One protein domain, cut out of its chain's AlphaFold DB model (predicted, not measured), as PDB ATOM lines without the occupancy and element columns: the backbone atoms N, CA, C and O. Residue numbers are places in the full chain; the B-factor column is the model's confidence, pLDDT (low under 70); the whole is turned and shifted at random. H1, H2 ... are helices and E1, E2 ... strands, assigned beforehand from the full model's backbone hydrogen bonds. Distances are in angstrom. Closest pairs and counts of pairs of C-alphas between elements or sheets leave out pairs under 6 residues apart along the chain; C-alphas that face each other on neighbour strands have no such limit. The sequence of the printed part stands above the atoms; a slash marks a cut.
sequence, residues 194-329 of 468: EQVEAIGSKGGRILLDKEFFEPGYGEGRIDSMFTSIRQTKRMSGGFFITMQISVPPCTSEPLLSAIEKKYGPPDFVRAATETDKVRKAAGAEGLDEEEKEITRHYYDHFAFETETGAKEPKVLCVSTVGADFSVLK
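What this domain is: This is residues 194 to 329 of the 468 residues of an uncharacterized protein of Luteolibacter luteus (UniProt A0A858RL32). A strongly twisted wall of four antiparallel strands, in the order E1 E2 E3 E4, has the short helices H2 and H4 over one face, while the long helix H3 packs on its edge strand E4. The small helix H6 lies beside the strands on the opposite face, and H5 leads away from the sheet just after E1; residues 234 to 239, in the long link between H3 and H4, stick out from the body. The printed part has 136 residues, with six named helices and four named strands in the order H1 H2 H3 H4 E1 H5 E2 E3 E4 H6, a mixed class of helices and strands. The whole is compact, with a radius of gyration of the C-alphas of 14.8 A and spans of 42 by 35 by 28 A.

Where its parts are: H1 holds residues 194 to 198 and begins at C-alpha 194, (174.542, 232.359, 151.039). H2 follows at residues 202 to 207. H3, residues 217 to 231, is the longest helix at 21.0 A. After a long stretch with no named element, residues 232 to 255, comes H4, residues 256 to 263, 10.3 A long. E1 is residues 268 to 270, and H5 is residues 272 to 281, 14.2 A long. E2 spans residues 294 to 299 and 15.9 A, starting at C-alpha 294, (189.658, 209.551, 165.055). E3 spans residues 302 to 307 and 16.5 A, and E4 residues 315 to 320 and 13.7 A. H6, residues 325 to 328, ends at C-alpha 328, (182.192, 210.068, 145.543).

How they stand to each other: The sheet is only just strongly twisted, with C-alphas up to 4.4 A off its best plane. E1 and E2 are antiparallel at 165 degrees, with N 270 and O 296 within hydrogen-bond range at 2.9 A. E2, E3 and E4 form a meander, each strand the antiparallel neighbour of the one before. In the hairpin E2 and E3, N 297 and O 304 are 2.9 A apart; in the hairpin E3 and E4, N 303 and O 319 are 2.8 A apart. H2 is on the sheet at a height of 8.8 A and lies over E2, with 4 of its 6 C-alphas falling on E2 and 2 on E3; its closest C-alphas to E2 are those of Gly 203 and Tyr 299, 4.6 A. H4, on the same face, has a height of 10.4 A and lies only just over E3, with 3 of its 8 C-alphas falling on it. H2 is the hub among the helices. With residues 217 to 222 alone, H3 touches H2 at a steep tilt of 47 degrees, opposite ways; the closest C-alphas, of Leu 207 and Gly 218, are 4.4 A apart. H2 and H4 only just touch, with 3 pairs of C-alphas within 8 A, the closest those of Ile 206 and Tyr 263 at 7.4 A. H1 touches H2 only at the corner, through Val 196 and Gly 204, their C-alphas 5.5 A apart. H3 is on the sheet, its closest C-alphas to E4 being those of Met 225 and Thr 320, 5.2 A. H5 only grazes the sheet with residues 272 to 275. H6 and H2 lie on opposite faces; the closest C-alphas of H6 and E2 are those of Phe 325 and Tyr 298, 6.6 A. H3 and H4 are apart. Each O i to N i+4 pair is within hydrogen-bond range in H1, H2, H3, H4 and H5; H6 is too short for such a pair.

The domain as a whole: The C-alphas farthest apart, of Glu 211 and Gly 237, are 43.9 A apart. The printed part has no cut. The links H3 to H4 and H5 to E2 are long. Within the first, residues 233 to 234 pair antiparallel with residues 240 to 241. Mean pLDDT of the printed part is 88.2, and residues 233 to 246 are under 70.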
ATOM      1  N   GLU A 194     174.549 232.113 152.486       91.06
ATOM      2  CA  GLU A 194     174.542 232.359 151.039       91.06
ATOM      3  C   GLU A 194     175.730 231.671 150.358       91.06
ATOM      4  O   GLU A 194     175.569 231.088 149.287       91.06
ATOM      5  N   GLN A 195     176.909 231.682 150.995       90.88
ATOM      6  CA  GLN A 195     178.089 230.962 150.499       90.88
ATOM      7  C   GLN A 195     177.795 229.467 150.339       90.88
ATOM      8  O   GLN A 195     178.044 228.876 149.290       90.88
ATOM      9  N   VAL A 196     177.232 228.865 151.389       92.12
ATOM     10  CA  VAL A 196     176.887 227.442 151.446       92.12
ATOM     11  C   VAL A 196     175.825 227.076 150.413       92.12
ATOM     12  O   VAL A 196     175.933 226.026 149.776       92.12
ATOM     13  N   GLU A 197     174.811 227.927 150.235       90.06
ATOM     14  CA  GLU A 197     173.778 227.734 149.217       90.06
ATOM     15  C   GLU A 197     174.382 227.740 147.807       90.06
ATOM     16  O   GLU A 197     174.094 226.838 147.019       90.06
ATOM     17  N   ALA A 198     175.276 228.688 147.517       84.75
ATOM     18  CA  ALA A 198     175.892 228.854 146.202       84.75
ATOM     19  C   ALA A 198     176.708 227.641 145.746       84.75
ATOM     20  O   ALA A 198     176.683 227.279 144.569       84.75
ATOM     21  N   ILE A 199     177.417 226.997 146.676       85.56
ATOM     22  CA  ILE A 199     178.200 225.786 146.389       85.56
ATOM     23  C   ILE A 199     177.387 224.497 146.579       85.56
ATOM     24  O   ILE A 199     177.893 223.402 146.351       85.56
ATOM     25  N   GLY A 200     176.122 224.599 147.006       90.38
ATOM     26  CA  GLY A 200     175.254 223.449 147.255       90.38
ATOM     27  C   GLY A 200     175.735 222.529 148.383       90.38
ATOM     28  O   GLY A 200     175.357 221.353 148.411       90.38
ATOM     29  N   SER A 201     176.546 223.037 149.317       94.44
ATOM     30  CA  SER A 201     177.183 222.220 150.356       94.44
ATOM     31  C   SER A 201     176.146 221.683 151.350       94.44
ATOM     32  O   SER A 201     175.317 222.402 151.915       94.44
ATOM     33  N   LYS A 202     176.152 220.367 151.551       96.88
ATOM     34  CA  LYS A 202     175.428 219.668 152.614       96.88
ATOM     35  C   LYS A 202     176.127 219.882 153.960       96.88
ATOM     36  O   LYS A 202     175.439 220.224 154.917       96.88
ATOM     37  N   GLY A 203     177.448 219.717 154.032       97.56
ATOM     38  CA  GLY A 203     178.233 219.888 155.258       97.56
ATOM     39  C   GLY A 203     178.098 221.296 155.840       97.56
ATOM     40  O   GLY A 203     177.801 221.453 157.021       97.56
ATOM     41  N   GLY A 204     178.166 222.320 154.990       97.25
ATOM     42  CA  GLY A 204     177.937 223.711 155.375       97.25
ATOM     43  C   GLY A 204     176.522 223.967 155.900       97.25
ATOM     44  O   GLY A 204     176.351 224.685 156.880       97.25
ATOM     45  N   ARG A 205     175.490 223.340 155.313       97.88
ATOM     46  CA  ARG A 205     174.105 223.456 155.817       97.88
ATOM     47  C   ARG A 205     173.933 222.806 157.183       97.88
ATOM     48  O   ARG A 205     173.180 223.329 157.994       97.88
ATOM     49  N   ILE A 206     174.610 221.682 157.417       98.38
ATOM     50  CA  ILE A 206     174.624 221.015 158.720       98.38
ATOM     51  C   ILE A 206     175.327 221.901 159.758       98.38
ATOM     52  O   ILE A 206     174.815 222.076 160.855       98.38
ATOM     53  N   LEU A 207     176.460 222.510 159.397       97.81
ATOM     54  CA  LEU A 207     177.234 223.395 160.277       97.81
ATOM     55  C   LEU A 207     176.491 224.667 160.698       97.81
ATOM     56  O   LEU A 207     176.736 225.183 161.784       97.81
ATOM     57  N   LEU A 208     175.598 225.180 159.853       97.56
ATOM     58  CA  LEU A 208     174.768 226.350 160.162       97.56
ATOM     59  C   LEU A 208     173.474 225.992 160.910       97.56
ATOM     60  O   LEU A 208     172.682 226.878 161.246       97.56
ATOM     61  N   ASP A 209     173.236 224.705 161.170       97.88
ATOM     62  CA  ASP A 209     172.083 224.247 161.930       97.88
ATOM     63  C   ASP A 209     172.321 224.408 163.435       97.88
ATOM     64  O   ASP A 209     173.093 223.678 164.062       97.88
ATOM     65  N   LYS A 210     171.588 225.353 164.028       96.56
ATOM     66  CA  LYS A 210     171.659 225.687 165.458       96.56
ATOM     67  C   LYS A 210     171.149 224.570 166.373       96.56
ATOM     68  O   LYS A 210     171.309 224.678 167.585       96.56
ATOM     69  N   GLU A 211     170.512 223.531 165.827       97.06
ATOM     70  CA  GLU A 211     170.201 222.311 166.579       97.06
ATOM     71  C   GLU A 211     171.472 221.519 166.928       97.06
ATOM     72  O   GLU A 211     171.504 220.846 167.957       97.06
ATOM     73  N   PHE A 212     172.516 221.608 166.097       97.62
ATOM     74  CA  PHE A 212     173.719 220.783 166.221       97.62
ATOM     75  C   PHE A 212     174.975 221.564 166.592       97.62
ATOM     76  O   PHE A 212     175.796 221.031 167.335       97.62
ATOM     77  N   PHE A 213     175.136 222.794 166.107       96.94
ATOM     78  CA  PHE A 213     176.362 223.570 166.305       96.94
ATOM     79  C   PHE A 213     176.088 224.902 166.994       96.94
ATOM     80  O   PHE A 213     175.075 225.567 166.755       96.94
ATOM     81  N   GLU A 214     177.016 225.303 167.860       93.88
ATOM     82  CA  GLU A 214     176.987 226.604 168.505       93.88
ATOM     83  C   GLU A 214     177.153 227.751 167.484       93.88
ATOM     84  O   GLU A 214     177.891 227.614 166.501       93.88
ATOM     85  N   PRO A 215     176.497 228.911 167.701       91.88
ATOM     86  CA  PRO A 215     176.640 230.060 166.811       91.88
ATOM     87  C   PRO A 215     178.105 230.478 166.630       91.88
ATOM     88  O   PRO A 215     178.831 230.638 167.612       91.88
ATOM     89  N   GLY A 216     178.529 230.704 165.387       92.81
ATOM     90  CA  GLY A 216     179.886 231.128 165.042       92.81
ATOM     91  C   GLY A 216     180.848 229.978 164.743       92.81
ATOM     92  O   GLY A 216     181.794 230.179 163.977       92.81
ATOM     93  N   TYR A 217     180.620 228.773 165.283       94.38
ATOM     94  CA  TYR A 217     181.487 227.623 164.999       94.38
ATOM     95  C   TYR A 217     181.385 227.215 163.525       94.38
ATOM     96  O   TYR A 217     182.401 227.120 162.831       94.38
ATOM     97  N   GLY A 218     180.157 227.043 163.025       94.62
ATOM     98  CA  GLY A 218     179.900 226.680 161.634       94.62
ATOM     99  C   GLY A 218     180.424 227.714 160.640       94.62
ATOM    100  O   GLY A 218     181.106 227.358 159.679       94.62
ATOM    101  N   GLU A 219     180.188 229.000 160.903       95.06
ATOM    102  CA  GLU A 219     180.690 230.106 160.086       95.06
ATOM    103  C   GLU A 219     182.223 230.117 160.018       95.06
ATOM    104  O   GLU A 219     182.790 230.235 158.931       95.06
ATOM    105  N   GLY A 220     182.905 229.907 161.150       93.62
ATOM    106  CA  GLY A 220     184.366 229.815 161.188       93.62
ATOM    107  C   GLY A 220     184.920 228.614 160.410       93.62
ATOM    108  O   GLY A 220     185.998 228.698 159.815       93.62
ATOM    109  N   ARG A 221     184.197 227.486 160.368       94.12
ATOM    110  CA  ARG A 221     184.547 226.340 159.508       94.12
ATOM    111  C   ARG A 221     184.331 226.641 158.031       94.12
ATOM    112  O   ARG A 221     185.176 226.268 157.225       94.12
ATOM    113  N   ILE A 222     183.259 227.336 157.667       94.06
ATOM    114  CA  ILE A 222     182.994 227.719 156.273       94.06
ATOM    115  C   ILE A 222     184.096 228.648 155.743       94.06
ATOM    116  O   ILE A 222     184.596 228.424 154.643       94.06
ATOM    117  N   ASP A 223     184.560 229.613 156.539       91.31
ATOM    118  CA  ASP A 223     185.699 230.461 156.154       91.31
ATOM    119  C   ASP A 223     187.018 229.665 156.026       91.31
ATOM    120  O   ASP A 223     187.764 229.797 155.050       91.31
ATOM    121  N   SER A 224     187.259 228.734 156.957       89.94
ATOM    122  CA  SER A 224     188.414 227.819 156.895       89.94
ATOM    123  C   SER A 224     188.390 226.931 155.641       89.94
ATOM    124  O   SER A 224     189.443 226.556 155.124       89.94
ATOM    125  N   MET A 225     187.205 226.581 155.134       91.19
ATOM    126  CA  MET A 225     187.036 225.793 153.912       91.19
ATOM    127  C   MET A 225     187.466 226.583 152.671       91.19
ATOM    128  O   MET A 225     188.288 226.078 151.908       91.19
ATOM    129  N   PHE A 226     187.029 227.837 152.510       88.62
ATOM    130  CA  PHE A 226     187.493 228.679 151.395       88.62
ATOM    131  C   PHE A 226     189.001 228.933 151.456       88.62
ATOM    132  O   PHE A 226     189.690 228.854 150.439       88.62
ATOM    133  N   THR A 227     189.542 229.128 152.661       85.88
ATOM    134  CA  THR A 227     190.995 229.209 152.863       85.88
ATOM    135  C   THR A 227     191.697 227.932 152.381       85.88
ATOM    136  O   THR A 227     192.686 228.009 151.648       85.88
ATOM    137  N   SER A 228     191.166 226.753 152.730       84.12
ATOM    138  CA  SER A 228     191.688 225.459 152.269       84.12
ATOM    139  C   SER A 228     191.645 225.333 150.742       84.12
ATOM    140  O   SER A 228     192.632 224.910 150.139       84.12
ATOM    141  N   ILE A 229     190.555 225.768 150.097       82.81
ATOM    142  CA  ILE A 229     190.429 225.796 148.630       82.81
ATOM    143  C   ILE A 229     191.513 226.683 147.999       82.81
ATOM    144  O   ILE A 229     192.221 226.221 147.105       82.81
ATOM    145  N   ARG A 230     191.708 227.922 148.479       82.81
ATOM    146  CA  ARG A 230     192.727 228.851 147.939       82.81
ATOM    147  C   ARG A 230     194.155 228.330 148.093       82.81
ATOM    148  O   ARG A 230     195.002 228.529 147.217       82.81
ATOM    149  N   GLN A 231     194.441 227.700 149.230       76.75
ATOM    150  CA  GLN A 231     195.780 227.204 149.554       76.75
ATOM    151  C   GLN A 231     196.095 225.874 148.874       76.75
ATOM    152  O   GLN A 231     197.265 225.553 148.657       76.75
ATOM    153  N   THR A 232     195.064 225.136 148.473       72.75
ATOM    154  CA  THR A 232     195.196 223.898 147.722       72.75
ATOM    155  C   THR A 232     195.764 224.181 146.329       72.75
ATOM    156  O   THR A 232     195.054 224.489 145.373       72.75
ATOM    157  N   LYS A 233     197.086 224.052 146.190       64.62
ATOM    158  CA  LYS A 233     197.794 224.186 144.911       64.62
ATOM    159  C   LYS A 233     198.481 222.880 144.553       64.62
ATOM    160  O   LYS A 233     199.186 222.287 145.366       64.62
ATOM    161  N   ARG A 234     198.293 222.449 143.304       54.50
ATOM    162  CA  ARG A 234     199.010 221.303 142.745       54.50
ATOM    163  C   ARG A 234     200.439 221.725 142.412       54.50
ATOM    164  O   ARG A 234     200.650 222.531 141.509       54.50
ATOM    165  N   MET A 235     201.407 221.164 143.121       51.78
ATOM    166  CA  MET A 235     202.833 221.382 142.884       51.78
ATOM    167  C   MET A 235     203.337 220.510 141.723       51.78
ATOM    168  O   MET A 235     202.717 219.505 141.346       51.78
ATOM    169  N   SER A 236     204.491 220.871 141.153       37.00
ATOM    170  CA  SER A 236     205.228 219.991 140.240       37.00
ATOM    171  C   SER A 236     205.501 218.643 140.926       37.00
ATOM    172  O   SER A 236     205.903 218.596 142.084       37.00
ATOM    173  N   GLY A 237     205.209 217.532 140.241       38.97
ATOM    174  CA  GLY A 237     205.272 216.182 140.824       38.97
ATOM    175  C   GLY A 237     203.965 215.681 141.454       38.97
ATOM    176  O   GLY A 237     203.892 214.526 141.852       38.97
ATOM    177  N   GLY A 238     202.902 216.497 141.485       43.69
ATOM    178  CA  GLY A 238     201.563 216.039 141.863       43.69
ATOM    179  C   GLY A 238     201.221 216.114 143.353       43.69
ATOM    180  O   GLY A 238     200.149 215.658 143.737       43.69
ATOM    181  N   PHE A 239     202.091 216.716 144.161       39.59
ATOM    182  CA  PHE A 239     201.837 216.998 145.571       39.59
ATOM    183  C   PHE A 239     200.873 218.170 145.749       39.59
ATOM    184  O   PHE A 239     200.843 219.095 144.935       39.59
ATOM    185  N   PHE A 240     200.138 218.154 146.853       51.41
ATOM    186  CA  PHE A 240     199.352 219.283 147.328       51.41
ATOM    187  C   PHE A 240     199.896 219.696 148.694       51.41
ATOM    188  O   PHE A 240     200.206 218.837 149.517       51.41
ATOM    189  N   ILE A 241     200.043 221.000 148.921       47.59
ATOM    190  CA  ILE A 241     200.333 221.540 150.251       47.59
ATOM    191  C   ILE A 241     198.990 221.936 150.854       47.59
ATOM    192  O   ILE A 241     198.312 222.810 150.320       47.59
ATOM    193  N   THR A 242     198.609 221.298 151.953       49.81
ATOM    194  CA  THR A 242     197.516 221.758 152.811       49.81
ATOM    195  C   THR A 242     198.147 222.326 154.078       49.81
ATOM    196  O   THR A 242     198.966 221.665 154.717       49.81
ATOM    197  N   MET A 243     197.839 223.575 154.437       45.88
ATOM    198  CA  MET A 243     198.238 224.063 155.756       45.88
ATOM    199  C   MET A 243     197.331 223.433 156.809       45.88
ATOM    200  O   MET A 243     196.109 223.428 156.654       45.88
ATOM    201  N   GLN A 244     197.920 222.932 157.893       48.69
ATOM    202  CA  GLN A 244     197.154 222.561 159.075       48.69
ATOM    203  C   GLN A 244     196.613 223.838 159.721       48.69
ATOM    204  O   GLN A 244     197.343 224.598 160.356       48.69
ATOM    205  N   ILE A 245     195.322 224.088 159.529       60.50
ATOM    206  CA  ILE A 245     194.588 225.083 160.304       60.50
ATOM    207  C   ILE A 245     194.265 224.421 161.643       60.50
ATOM    208  O   ILE A 245     193.695 223.333 161.667       60.50
ATOM    209  N   SER A 246     194.630 225.059 162.756       67.19
ATOM    210  CA  SER A 246     194.230 224.588 164.084       67.19
ATOM    211  C   SER A 246     192.703 224.531 164.157       67.19
ATOM    212  O   SER A 246     192.036 225.565 164.083       67.19
ATOM    213  N   VAL A 247     192.147 223.331 164.312       81.50
ATOM    214  CA  VAL A 247     190.702 223.114 164.400       81.50
ATOM    215  C   VAL A 247     190.300 223.147 165.878       81.50
ATOM    216  O   VAL A 247     190.636 222.217 166.606       81.50
ATOM    217  N   PRO A 248     189.611 224.195 166.373       86.25
ATOM    218  CA  PRO A 248     189.065 224.173 167.722       86.25
ATOM    219  C   PRO A 248     188.054 223.030 167.887       86.25
ATOM    220  O   PRO A 248     187.316 222.748 166.934       86.25
ATOM    221  N   PRO A 249     187.984 222.427 169.086       89.31
ATOM    222  CA  PRO A 249     186.931 221.485 169.439       89.31
ATOM    223  C   PRO A 249     185.534 222.085 169.250       89.31
ATOM    224  O   PRO A 249     185.330 223.289 169.415       89.31
ATOM    225  N   CYS A 250     184.578 221.224 168.924       90.19
ATOM    226  CA  CYS A 250     183.157 221.531 168.894       90.19
ATOM    227  C   CYS A 250     182.603 221.415 170.314       90.19
ATOM    228  O   CYS A 250     182.693 220.356 170.932       90.19
ATOM    229  N   THR A 251     182.025 222.494 170.840       91.69
ATOM    230  CA  THR A 251     181.561 222.501 172.238       91.69
ATOM    231  C   THR A 251     180.197 221.830 172.386       91.69
ATOM    232  O   THR A 251     179.886 221.284 173.444       91.69
ATOM    233  N   SER A 252     179.362 221.877 171.344       93.44
ATOM    234  CA  SER A 252     178.037 221.251 171.351       93.44
ATOM    235  C   SER A 252     178.076 219.725 171.236       93.44
ATOM    236  O   SER A 252     177.103 219.074 171.618       93.44
ATOM    237  N   GLU A 253     179.177 219.162 170.725       96.25
ATOM    238  CA  GLU A 253     179.415 217.726 170.532       96.25
ATOM    239  C   GLU A 253     178.178 216.927 170.058       96.25
ATOM    240  O   GLU A 253     177.751 215.969 170.722       96.25
ATOM    241  N   PRO A 254     177.544 217.304 168.933       97.94
ATOM    242  CA  PRO A 254     176.300 216.679 168.511       97.94
ATOM    243  C   PRO A 254     176.509 215.192 168.220       97.94
ATOM    244  O   PRO A 254     177.543 214.771 167.692       97.94
ATOM    245  N   LEU A 255     175.493 214.381 168.523       98.25
ATOM    246  CA  LEU A 255     175.475 212.975 168.126       98.25
ATOM    247  C   LEU A 255     175.424 212.872 166.600       98.25
ATOM    248  O   LEU A 255     174.500 213.392 165.968       98.25
ATOM    249  N   LEU A 256     176.363 212.129 166.012       98.25
ATOM    250  CA  LEU A 256     176.406 211.909 164.566       98.25
ATOM    251  C   LEU A 256     175.102 211.272 164.061       98.25
ATOM    252  O   LEU A 256     174.569 211.678 163.035       98.25
ATOM    253  N   SER A 257     174.524 210.344 164.827       97.94
ATOM    254  CA  SER A 257     173.257 209.688 164.481       97.94
ATOM    255  C   SER A 257     172.073 210.659 164.389       97.94
ATOM    256  O   SER A 257     171.152 210.439 163.599       97.94
ATOM    257  N   ALA A 258     172.083 211.755 165.155       98.38
ATOM    258  CA  ALA A 258     171.058 212.791 165.067       98.38
ATOM    259  C   ALA A 258     171.212 213.615 163.777       98.38
ATOM    260  O   ALA A 258     170.219 213.875 163.090       98.38
ATOM    261  N   ILE A 259     172.453 213.936 163.402       98.50
ATOM    262  CA  ILE A 259     172.779 214.591 162.129       98.50
ATOM    263  C   ILE A 259     172.362 213.702 160.953       98.50
ATOM    264  O   ILE A 259     171.642 214.155 160.064       98.50
ATOM    265  N   GLU A 260     172.745 212.424 160.962       98.12
ATOM    266  CA  GLU A 260     172.396 211.465 159.910       98.12
ATOM    267  C   GLU A 260     170.885 211.281 159.769       98.12
ATOM    268  O   GLU A 260     170.372 211.189 158.654       98.12
ATOM    269  N   LYS A 261     170.143 211.287 160.880       98.31
ATOM    270  CA  LYS A 261     168.680 211.216 160.852       98.31
ATOM    271  C   LYS A 261     168.055 212.409 160.122       98.31
ATOM    272  O   LYS A 261     167.048 212.232 159.439       98.31
ATOM    273  N   LYS A 262     168.618 213.613 160.275       98.44
ATOM    274  CA  LYS A 262     168.077 214.847 159.681       98.44
ATOM    275  C   LYS A 262     168.580 215.095 158.257       98.44
ATOM    276  O   LYS A 262     167.806 215.518 157.404       98.44
ATOM    277  N   TYR A 263     169.852 214.811 157.989       98.00
ATOM    278  CA  TYR A 263     170.530 215.175 156.741       98.00
ATOM    279  C   TYR A 263     170.970 213.977 155.887       98.00
ATOM    280  O   TYR A 263     171.409 214.159 154.748       98.00
ATOM    281  N   GLY A 264     170.845 212.751 156.388       96.88
ATOM    282  CA  GLY A 264     171.322 211.530 155.738       96.88
ATOM    283  C   GLY A 264     172.808 211.244 155.996       96.88
ATOM    284  O   GLY A 264     173.512 212.094 156.552       96.88
ATOM    285  N   PRO A 265     173.312 210.086 155.537       96.12
ATOM    286  CA  PRO A 265     174.663 209.606 155.839       96.12
ATOM    287  C   PRO A 265     175.764 210.521 155.278       96.12
ATOM    288  O   PRO A 265     175.482 211.327 154.375       96.12
ATOM    289  N   PRO A 266     177.004 210.415 155.783       96.94
ATOM    290  CA  PRO A 266     178.161 211.052 155.165       96.94
ATOM    291  C   PRO A 266     178.370 210.564 153.726       96.94
ATOM    292  O   PRO A 266     177.964 209.466 153.347       96.94
ATOM    293  N   ASP A 267     179.017 211.404 152.927       96.44
ATOM    294  CA  ASP A 267     179.375 211.119 151.538       96.44
ATOM    295  C   ASP A 267     180.551 210.132 151.459       96.44
ATOM    296  O   ASP A 267     180.664 209.367 150.502       96.44
ATOM    297  N   PHE A 268     181.415 210.128 152.479       96.44
ATOM    298  CA  PHE A 268     182.539 209.207 152.612       96.44
ATOM    299  C   PHE A 268     182.956 209.065 154.081       96.44
ATOM    300  O   PHE A 268     182.855 210.015 154.853       96.44
ATOM    301  N   VAL A 269     183.465 207.897 154.476       96.25
ATOM    302  CA  VAL A 269     183.986 207.658 155.834       96.25
ATOM    303  C   VAL A 269     185.403 207.116 155.747       96.25
ATOM    304  O   VAL A 269     185.662 206.155 155.014       96.25
ATOM    305  N   ARG A 270     186.313 207.712 156.521       95.44
ATOM    306  CA  ARG A 270     187.714 207.300 156.623       95.44
ATOM    307  C   ARG A 270     188.073 207.037 158.081       95.44
ATOM    308  O   ARG A 270     188.103 207.958 158.894       95.44
ATOM    309  N   ALA A 271     188.365 205.781 158.397       93.44
ATOM    310  CA  ALA A 271     188.864 205.404 159.714       93.44
ATOM    311  C   ALA A 271     190.336 205.819 159.896       93.44
ATOM    312  O   ALA A 271     191.093 205.935 158.921       93.44
ATOM    313  N   ALA A 272     190.768 205.970 161.147       91.62
ATOM    314  CA  ALA A 272     192.165 206.230 161.485       91.62
ATOM    315  C   ALA A 272     193.120 205.166 160.922       91.62
ATOM    316  O   ALA A 272     194.155 205.495 160.348       91.62
ATOM    317  N   THR A 273     192.746 203.886 161.000       92.31
ATOM    318  CA  THR A 273     193.559 202.761 160.505       92.31
ATOM    319  C   THR A 273     193.823 202.834 159.001       92.31
ATOM    320  O   THR A 273     194.920 202.522 158.538       92.31
ATOM    321  N   GLU A 274     192.835 203.282 158.227       94.12
ATOM    322  CA  GLU A 274     192.991 203.547 156.800       94.12
ATOM    323  C   GLU A 274     193.929 204.734 156.564       94.12
ATOM    324  O   GLU A 274     194.857 204.631 155.763       94.12
ATOM    325  N   THR A 275     193.725 205.829 157.296       91.00
ATOM    326  CA  THR A 275     194.556 207.037 157.189       91.00
ATOM    327  C   THR A 275     196.027 206.731 157.493       91.00
ATOM    328  O   THR A 275     196.906 207.105 156.718       91.00
ATOM    329  N   ASP A 276     196.301 205.989 158.566       90.44
ATOM    330  CA  ASP A 276     197.648 205.564 158.958       90.44
ATOM    331  C   ASP A 276     198.303 204.680 157.884       90.44
ATOM    332  O   ASP A 276     199.455 204.902 157.500       90.44
ATOM    333  N   LYS A 277     197.550 203.723 157.318       92.44
ATOM    334  CA  LYS A 277     198.025 202.865 156.220       92.44
ATOM    335  C   LYS A 277     198.430 203.686 154.994       92.44
ATOM    336  O   LYS A 277     199.468 203.410 154.390       92.44
ATOM    337  N   VAL A 278     197.625 204.682 154.621       90.88
ATOM    338  CA  VAL A 278     197.884 205.547 153.462       90.88
ATOM    339  C   VAL A 278     199.073 206.475 153.719       90.88
ATOM    340  O   VAL A 278     199.959 206.543 152.868       90.88
ATOM    341  N   ARG A 279     199.157 207.124 154.893       87.94
ATOM    342  CA  ARG A 279     200.290 207.999 155.265       87.94
ATOM    343  C   ARG A 279     201.619 207.247 155.233       87.94
ATOM    344  O   ARG A 279     202.561 207.700 154.584       87.94
ATOM    345  N   LYS A 280     201.670 206.052 155.830       88.56
ATOM    346  CA  LYS A 280     202.872 205.201 155.821       88.56
ATOM    347  C   LYS A 280     203.282 204.786 154.410       88.56
ATOM    348  O   LYS A 280     204.461 204.831 154.078       88.56
ATOM    349  N   ALA A 281     202.326 204.422 153.555       86.94
ATOM    350  CA  ALA A 281     202.618 204.090 152.158       86.94
ATOM    351  C   ALA A 281     203.088 205.303 151.340       86.94
ATOM    352  O   ALA A 281     203.909 205.161 150.433       86.94
ATOM    353  N   ALA A 282     202.622 206.501 151.698       83.94
ATOM    354  CA  ALA A 282     203.119 207.757 151.157       83.94
ATOM    355  C   ALA A 282     204.510 208.141 151.701       83.94
ATOM    356  O   ALA A 282     205.065 209.141 151.252       83.94
ATOM    357  N   GLY A 283     205.111 207.359 152.605       84.69
ATOM    358  CA  GLY A 283     206.422 207.643 153.196       84.69
ATOM    359  C   GLY A 283     206.401 208.725 154.278       84.69
ATOM    360  O   GLY A 283     207.463 209.204 154.666       84.69
ATOM    361  N   ALA A 284     205.215 209.117 154.751       83.88
ATOM    362  CA  ALA A 284     205.059 210.001 155.898       83.88
ATOM    363  C   ALA A 284     205.117 209.206 157.212       83.88
ATOM    364  O   ALA A 284     204.903 207.988 157.232       83.88
ATOM    365  N   GLU A 285     205.371 209.905 158.319       84.62
ATOM    366  CA  GLU A 285     205.202 209.329 159.653       84.62
ATOM    367  C   GLU A 285     203.746 208.887 159.873       84.62
ATOM    368  O   GLU A 285     202.807 209.402 159.249       84.62
ATOM    369  N   GLY A 286     203.576 207.879 160.732       81.31
ATOM    370  CA  GLY A 286     202.255 207.402 161.129       81.31
ATOM    371  C   GLY A 286     201.465 208.465 161.889       81.31
ATOM    372  O   GLY A 286     201.991 209.521 162.232       81.31
ATOM    373  N   LEU A 287     200.199 208.160 162.153       84.75
ATOM    374  CA  LEU A 287     199.368 209.000 163.017       84.75
ATOM    375  C   LEU A 287     199.943 209.063 164.437       84.75
ATOM    376  O   LEU A 287     200.525 208.078 164.915       84.75
ATOM    377  N   ASP A 288     199.751 210.194 165.112       86.19
ATOM    378  CA  ASP A 288     199.948 210.270 166.560       86.19
ATOM    379  C   ASP A 288     198.843 209.502 167.321       86.19
ATOM    380  O   ASP A 288     197.925 208.938 166.720       86.19
ATOM    381  N   GLU A 289     198.969 209.385 168.646       85.25
ATOM    382  CA  GLU A 289     198.023 208.599 169.453       85.25
ATOM    383  C   GLU A 289     196.612 209.198 169.482       85.25
ATOM    384  O   GLU A 289     195.648 208.444 169.557       85.25
ATOM    385  N   GLU A 290     196.468 210.521 169.374       83.62
ATOM    386  CA  GLU A 290     195.151 211.165 169.343       83.62
ATOM    387  C   GLU A 290     194.485 210.936 167.980       83.62
ATOM    388  O   GLU A 290     193.335 210.505 167.906       83.62
ATOM    389  N   GLU A 291     195.225 211.121 166.885       84.19
ATOM    390  CA  GLU A 291     194.751 210.900 165.519       84.19
ATOM    391  C   GLU A 291     194.354 209.436 165.252       84.19
ATOM    392  O   GLU A 291     193.477 209.176 164.419       84.19
ATOM    393  N   LYS A 292     194.978 208.470 165.942       89.00
ATOM    394  CA  LYS A 292     194.631 207.039 165.846       89.00
ATOM    395  C   LYS A 292     193.232 206.715 166.350       89.00
ATOM    396  O   LYS A 292     192.653 205.723 165.907       89.00
ATOM    397  N   GLU A 293     192.680 207.559 167.209       92.19
ATOM    398  CA  GLU A 293     191.351 207.375 167.775       92.19
ATOM    399  C   GLU A 293     190.275 208.131 166.985       92.19
ATOM    400  O   GLU A 293     189.109 208.115 167.365       92.19
ATOM    401  N   ILE A 294     190.597 208.721 165.824       94.69
ATOM    402  CA  ILE A 294     189.658 209.551 165.055       94.69
ATOM    403  C   ILE A 294     189.148 208.881 163.775       94.69
ATOM    404  O   ILE A 294     189.893 208.516 162.865       94.69
ATOM    405  N   THR A 295     187.823 208.820 163.648       96.56
ATOM    406  CA  THR A 295     187.131 208.524 162.389       96.56
ATOM    407  C   THR A 295     186.573 209.809 161.789       96.56
ATOM    408  O   THR A 295     185.951 210.613 162.481       96.56
ATOM    409  N   ARG A 296     186.794 209.999 160.485       97.12
ATOM    410  CA  ARG A 296     186.338 211.172 159.731       97.12
ATOM    411  C   ARG A 296     185.135 210.820 158.870       97.12
ATOM    412  O   ARG A 296     185.218 209.924 158.027       97.12
ATOM    413  N   HIS A 297     184.049 211.561 159.058       97.81
ATOM    414  CA  HIS A 297     182.797 211.435 158.312       97.81
ATOM    415  C   HIS A 297     182.634 212.653 157.408       97.81
ATOM    416  O   HIS A 297     182.317 213.746 157.871       97.81
ATOM    417  N   TYR A 298     182.916 212.481 156.122       97.56
ATOM    418  CA  TYR A 298     182.952 213.570 155.157       97.56
ATOM    419  C   TYR A 298     181.553 213.901 154.642       97.56
ATOM    420  O   TYR A 298     180.836 213.030 154.153       97.56
ATOM    421  N   TYR A 299     181.200 215.177 154.703       97.50
ATOM    422  CA  TYR A 299     180.062 215.809 154.055       97.50
ATOM    423  C   TYR A 299     180.630 216.899 153.144       97.50
ATOM    424  O   TYR A 299     181.029 217.953 153.632       97.50
ATOM    425  N   ASP A 300     180.718 216.619 151.843       95.69
ATOM    426  CA  ASP A 300     181.401 217.437 150.833       95.69
ATOM    427  C   ASP A 300     182.804 217.922 151.250       95.69
ATOM    428  O   ASP A 300     183.756 217.148 151.201       95.69
ATOM    429  N   HIS A 301     182.951 219.183 151.646       94.00
ATOM    430  CA  HIS A 301     184.221 219.823 151.989       94.00
ATOM    431  C   HIS A 301     184.567 219.745 153.483       94.00
ATOM    432  O   HIS A 301     185.581 220.295 153.919       94.00
ATOM    433  N   PHE A 302     183.721 219.096 154.286       96.19
ATOM    434  CA  PHE A 302     183.831 219.068 155.742       96.19
ATOM    435  C   PHE A 302     183.925 217.632 156.249       96.19
ATOM    436  O   PHE A 302     183.103 216.799 155.886       96.19
ATOM    437  N   ALA A 303     184.886 217.341 157.121       96.19
ATOM    438  CA  ALA A 303     184.987 216.064 157.817       96.19
ATOM    439  C   ALA A 303     184.592 216.241 159.280       96.19
ATOM    440  O   ALA A 303     185.192 217.022 160.013       96.19
ATOM    441  N   PHE A 304     183.565 215.515 159.703       97.44
ATOM    442  CA  PHE A 304     183.118 215.506 161.087       97.44
ATOM    443  C   PHE A 304     183.910 214.420 161.802       97.44
ATOM    444  O   PHE A 304     183.875 213.256 161.399       97.44
ATOM    445  N   GLU A 305     184.677 214.812 162.811       96.75
ATOM    446  CA  GLU A 305     185.624 213.932 163.486       96.75
ATOM    447  C   GLU A 305     184.981 213.343 164.736       96.75
ATOM    448  O   GLU A 305     184.446 214.071 165.571       96.75
ATOM    449  N   THR A 306     185.006 212.018 164.856       97.31
ATOM    450  CA  THR A 306     184.411 211.287 165.981       97.31
ATOM    451  C   THR A 306     185.402 210.283 166.549       97.31
ATOM    452  O   THR A 306     186.259 209.784 165.819       97.31
ATOM    453  N   GLU A 307     185.219 209.895 167.808       95.50
ATOM    454  CA  GLU A 307     185.956 208.775 168.400       95.50
ATOM    455  C   GLU A 307     185.694 207.467 167.626       95.50
ATOM    456  O   GLU A 307     184.562 207.141 167.241       95.50
ATOM    457  N   THR A 308     186.758 206.719 167.360       93.50
ATOM    458  CA  THR A 308     186.737 205.495 166.563       93.50
ATOM    459  C   THR A 308     186.102 204.355 167.349       93.50
ATOM    460  O   THR A 308     186.482 204.054 168.472       93.50
ATOM    461  N   GLY A 309     185.118 203.680 166.748       91.00
ATOM    462  CA  GLY A 309     184.440 202.543 167.380       91.00
ATOM    463  C   GLY A 309     183.455 202.912 168.497       91.00
ATOM    464  O   GLY A 309     182.842 202.012 169.076       91.00
ATOM    465  N   ALA A 310     183.249 204.203 168.773       93.62
ATOM    466  CA  ALA A 310     182.239 204.657 169.718       93.62
ATOM    467  C   ALA A 310     180.836 204.183 169.300       93.62
ATOM    468  O   ALA A 310     180.440 204.279 168.138       93.62
ATOM    469  N   LYS A 311     180.059 203.679 170.268       93.25
ATOM    470  CA  LYS A 311     178.684 203.201 170.033       93.25
ATOM    471  C   LYS A 311     177.726 204.346 169.680       93.25
ATOM    472  O   LYS A 311     176.812 204.160 168.884       93.25
ATOM    473  N   GLU A 312     177.939 205.509 170.290       95.12
ATOM    474  CA  GLU A 312     177.177 206.739 170.068       95.12
ATOM    475  C   GLU A 312     178.165 207.871 169.760       95.12
ATOM    476  O   GLU A 312     178.482 208.675 170.637       95.12
ATOM    477  N   PRO A 313     178.732 207.888 168.540       96.56
ATOM    478  CA  PRO A 313     179.799 208.813 168.199       96.56
ATOM    479  C   PRO A 313     179.285 210.254 168.217       96.56
ATOM    480  O   PRO A 313     178.280 210.587 167.578       96.56
ATOM    481  N   LYS A 314     180.001 211.110 168.944       97.88
ATOM    482  CA  LYS A 314     179.804 212.559 168.955       97.88
ATOM    483  C   LYS A 314     180.816 213.238 168.046       97.88
ATOM    484  O   LYS A 314     181.953 212.778 167.942       97.88
ATOM    485  N   VAL A 315     180.407 214.337 167.419       97.81
ATOM    486  CA  VAL A 315     181.299 215.177 166.615       97.81
ATOM    487  C   VAL A 315     182.179 216.005 167.549       97.81
ATOM    488  O   VAL A 315     181.709 216.959 168.156       97.81
ATOM    489  N   LEU A 316     183.453 215.633 167.659       95.75
ATOM    490  CA  LEU A 316     184.441 216.270 168.535       95.75
ATOM    491  C   LEU A 316     184.998 217.552 167.922       95.75
ATOM    492  O   LEU A 316     185.222 218.541 168.614       95.75
ATOM    493  N   CYS A 317     185.233 217.547 166.613       94.19
ATOM    494  CA  CYS A 317     185.608 218.727 165.849       94.19
ATOM    495  C   CYS A 317     185.222 218.549 164.373       94.19
ATOM    496  O   CYS A 317     184.718 217.499 163.963       94.19
ATOM    497  N   VAL A 318     185.415 219.598 163.574       95.38
ATOM    498  CA  VAL A 318     185.122 219.580 162.137       95.38
ATOM    499  C   VAL A 318     186.325 220.097 161.369       95.38
ATOM    500  O   VAL A 318     186.647 221.284 161.454       95.38
ATOM    501  N   SER A 319     186.969 219.217 160.610       92.06
ATOM    502  CA  SER A 319     188.058 219.568 159.702       92.06
ATOM    503  C   SER A 319     187.528 219.967 158.323       92.06
ATOM    504  O   SER A 319     186.431 219.580 157.914       92.06
ATOM    505  N   THR A 320     188.294 220.790 157.608       91.00
ATOM    506  CA  THR A 320     187.964 221.253 156.254       91.00
ATOM    507  C   THR A 320     188.976 220.724 155.252       91.00
ATOM    508  O   THR A 320     190.158 220.562 155.559       91.00
ATOM    509  N   VAL A 321     188.513 220.460 154.035       86.56
ATOM    510  CA  VAL A 321     189.346 219.952 152.947       86.56
ATOM    511  C   VAL A 321     189.000 220.670 151.647       86.56
ATOM    512  O   VAL A 321     187.833 220.870 151.315       86.56
ATOM    513  N   GLY A 322     190.023 221.047 150.879       84.69
ATOM    514  CA  GLY A 322     189.865 221.724 149.587       84.69
ATOM    515  C   GLY A 322     189.256 220.857 148.475       84.69
ATOM    516  O   GLY A 322     189.148 221.310 147.340       84.69
ATOM    517  N   ALA A 323     188.868 219.614 148.773       88.88
ATOM    518  CA  ALA A 323     188.195 218.700 147.855       88.88
ATOM    519  C   ALA A 323     186.723 218.513 148.219       88.88
ATOM    520  O   ALA A 323     186.378 218.405 149.390       88.88
ATOM    521  N   ASP A 324     185.881 218.398 147.195       92.69
ATOM    522  CA  ASP A 324     184.477 218.026 147.344       92.69
ATOM    523  C   ASP A 324     184.345 216.496 147.399       92.69
ATOM    524  O   ASP A 324     184.512 215.821 146.381       92.69
ATOM    525  N   PHE A 325     184.034 215.933 148.569       95.81
ATOM    526  CA  PHE A 325     183.786 214.494 148.716       95.81
ATOM    527  C   PHE A 325     182.409 214.052 148.206       95.81
ATOM    528  O   PHE A 325     182.195 212.853 148.014       95.81
ATOM    529  N   SER A 326     181.488 214.973 147.907       95.38
ATOM    530  CA  SER A 326     180.166 214.614 147.388       95.38
ATOM    531  C   SER A 326     180.236 213.965 146.002       95.38
ATOM    532  O   SER A 326     179.345 213.191 145.639       95.38
ATOM    533  N   VAL A 327     181.331 214.187 145.264       93.50
ATOM    534  CA  VAL A 327     181.615 213.540 143.971       93.50
ATOM    535  C   VAL A 327     181.815 212.027 144.084       93.50
ATOM    536  O   VAL A 327     181.765 211.339 143.067       93.50
ATOM    537  N   LEU A 328     182.056 211.503 145.293       95.44
ATOM    538  CA  LEU A 328     182.192 210.068 145.543       95.44
ATOM    539  C   LEU A 328     180.849 209.350 145.673       95.44
ATOM    540  O   LEU A 328     180.843 208.126 145.765       95.44
ATOM    541  N   LYS A 329     179.718 210.065 145.668       90.25
ATOM    542  CA  LYS A 329     178.404 209.429 145.790       90.25
ATOM    543  C   LYS A 329     178.189 208.381 144.697       90.25
ATOM    544  O   LYS A 329     178.401 208.674 143.518       90.25
TER     545      LYS A 329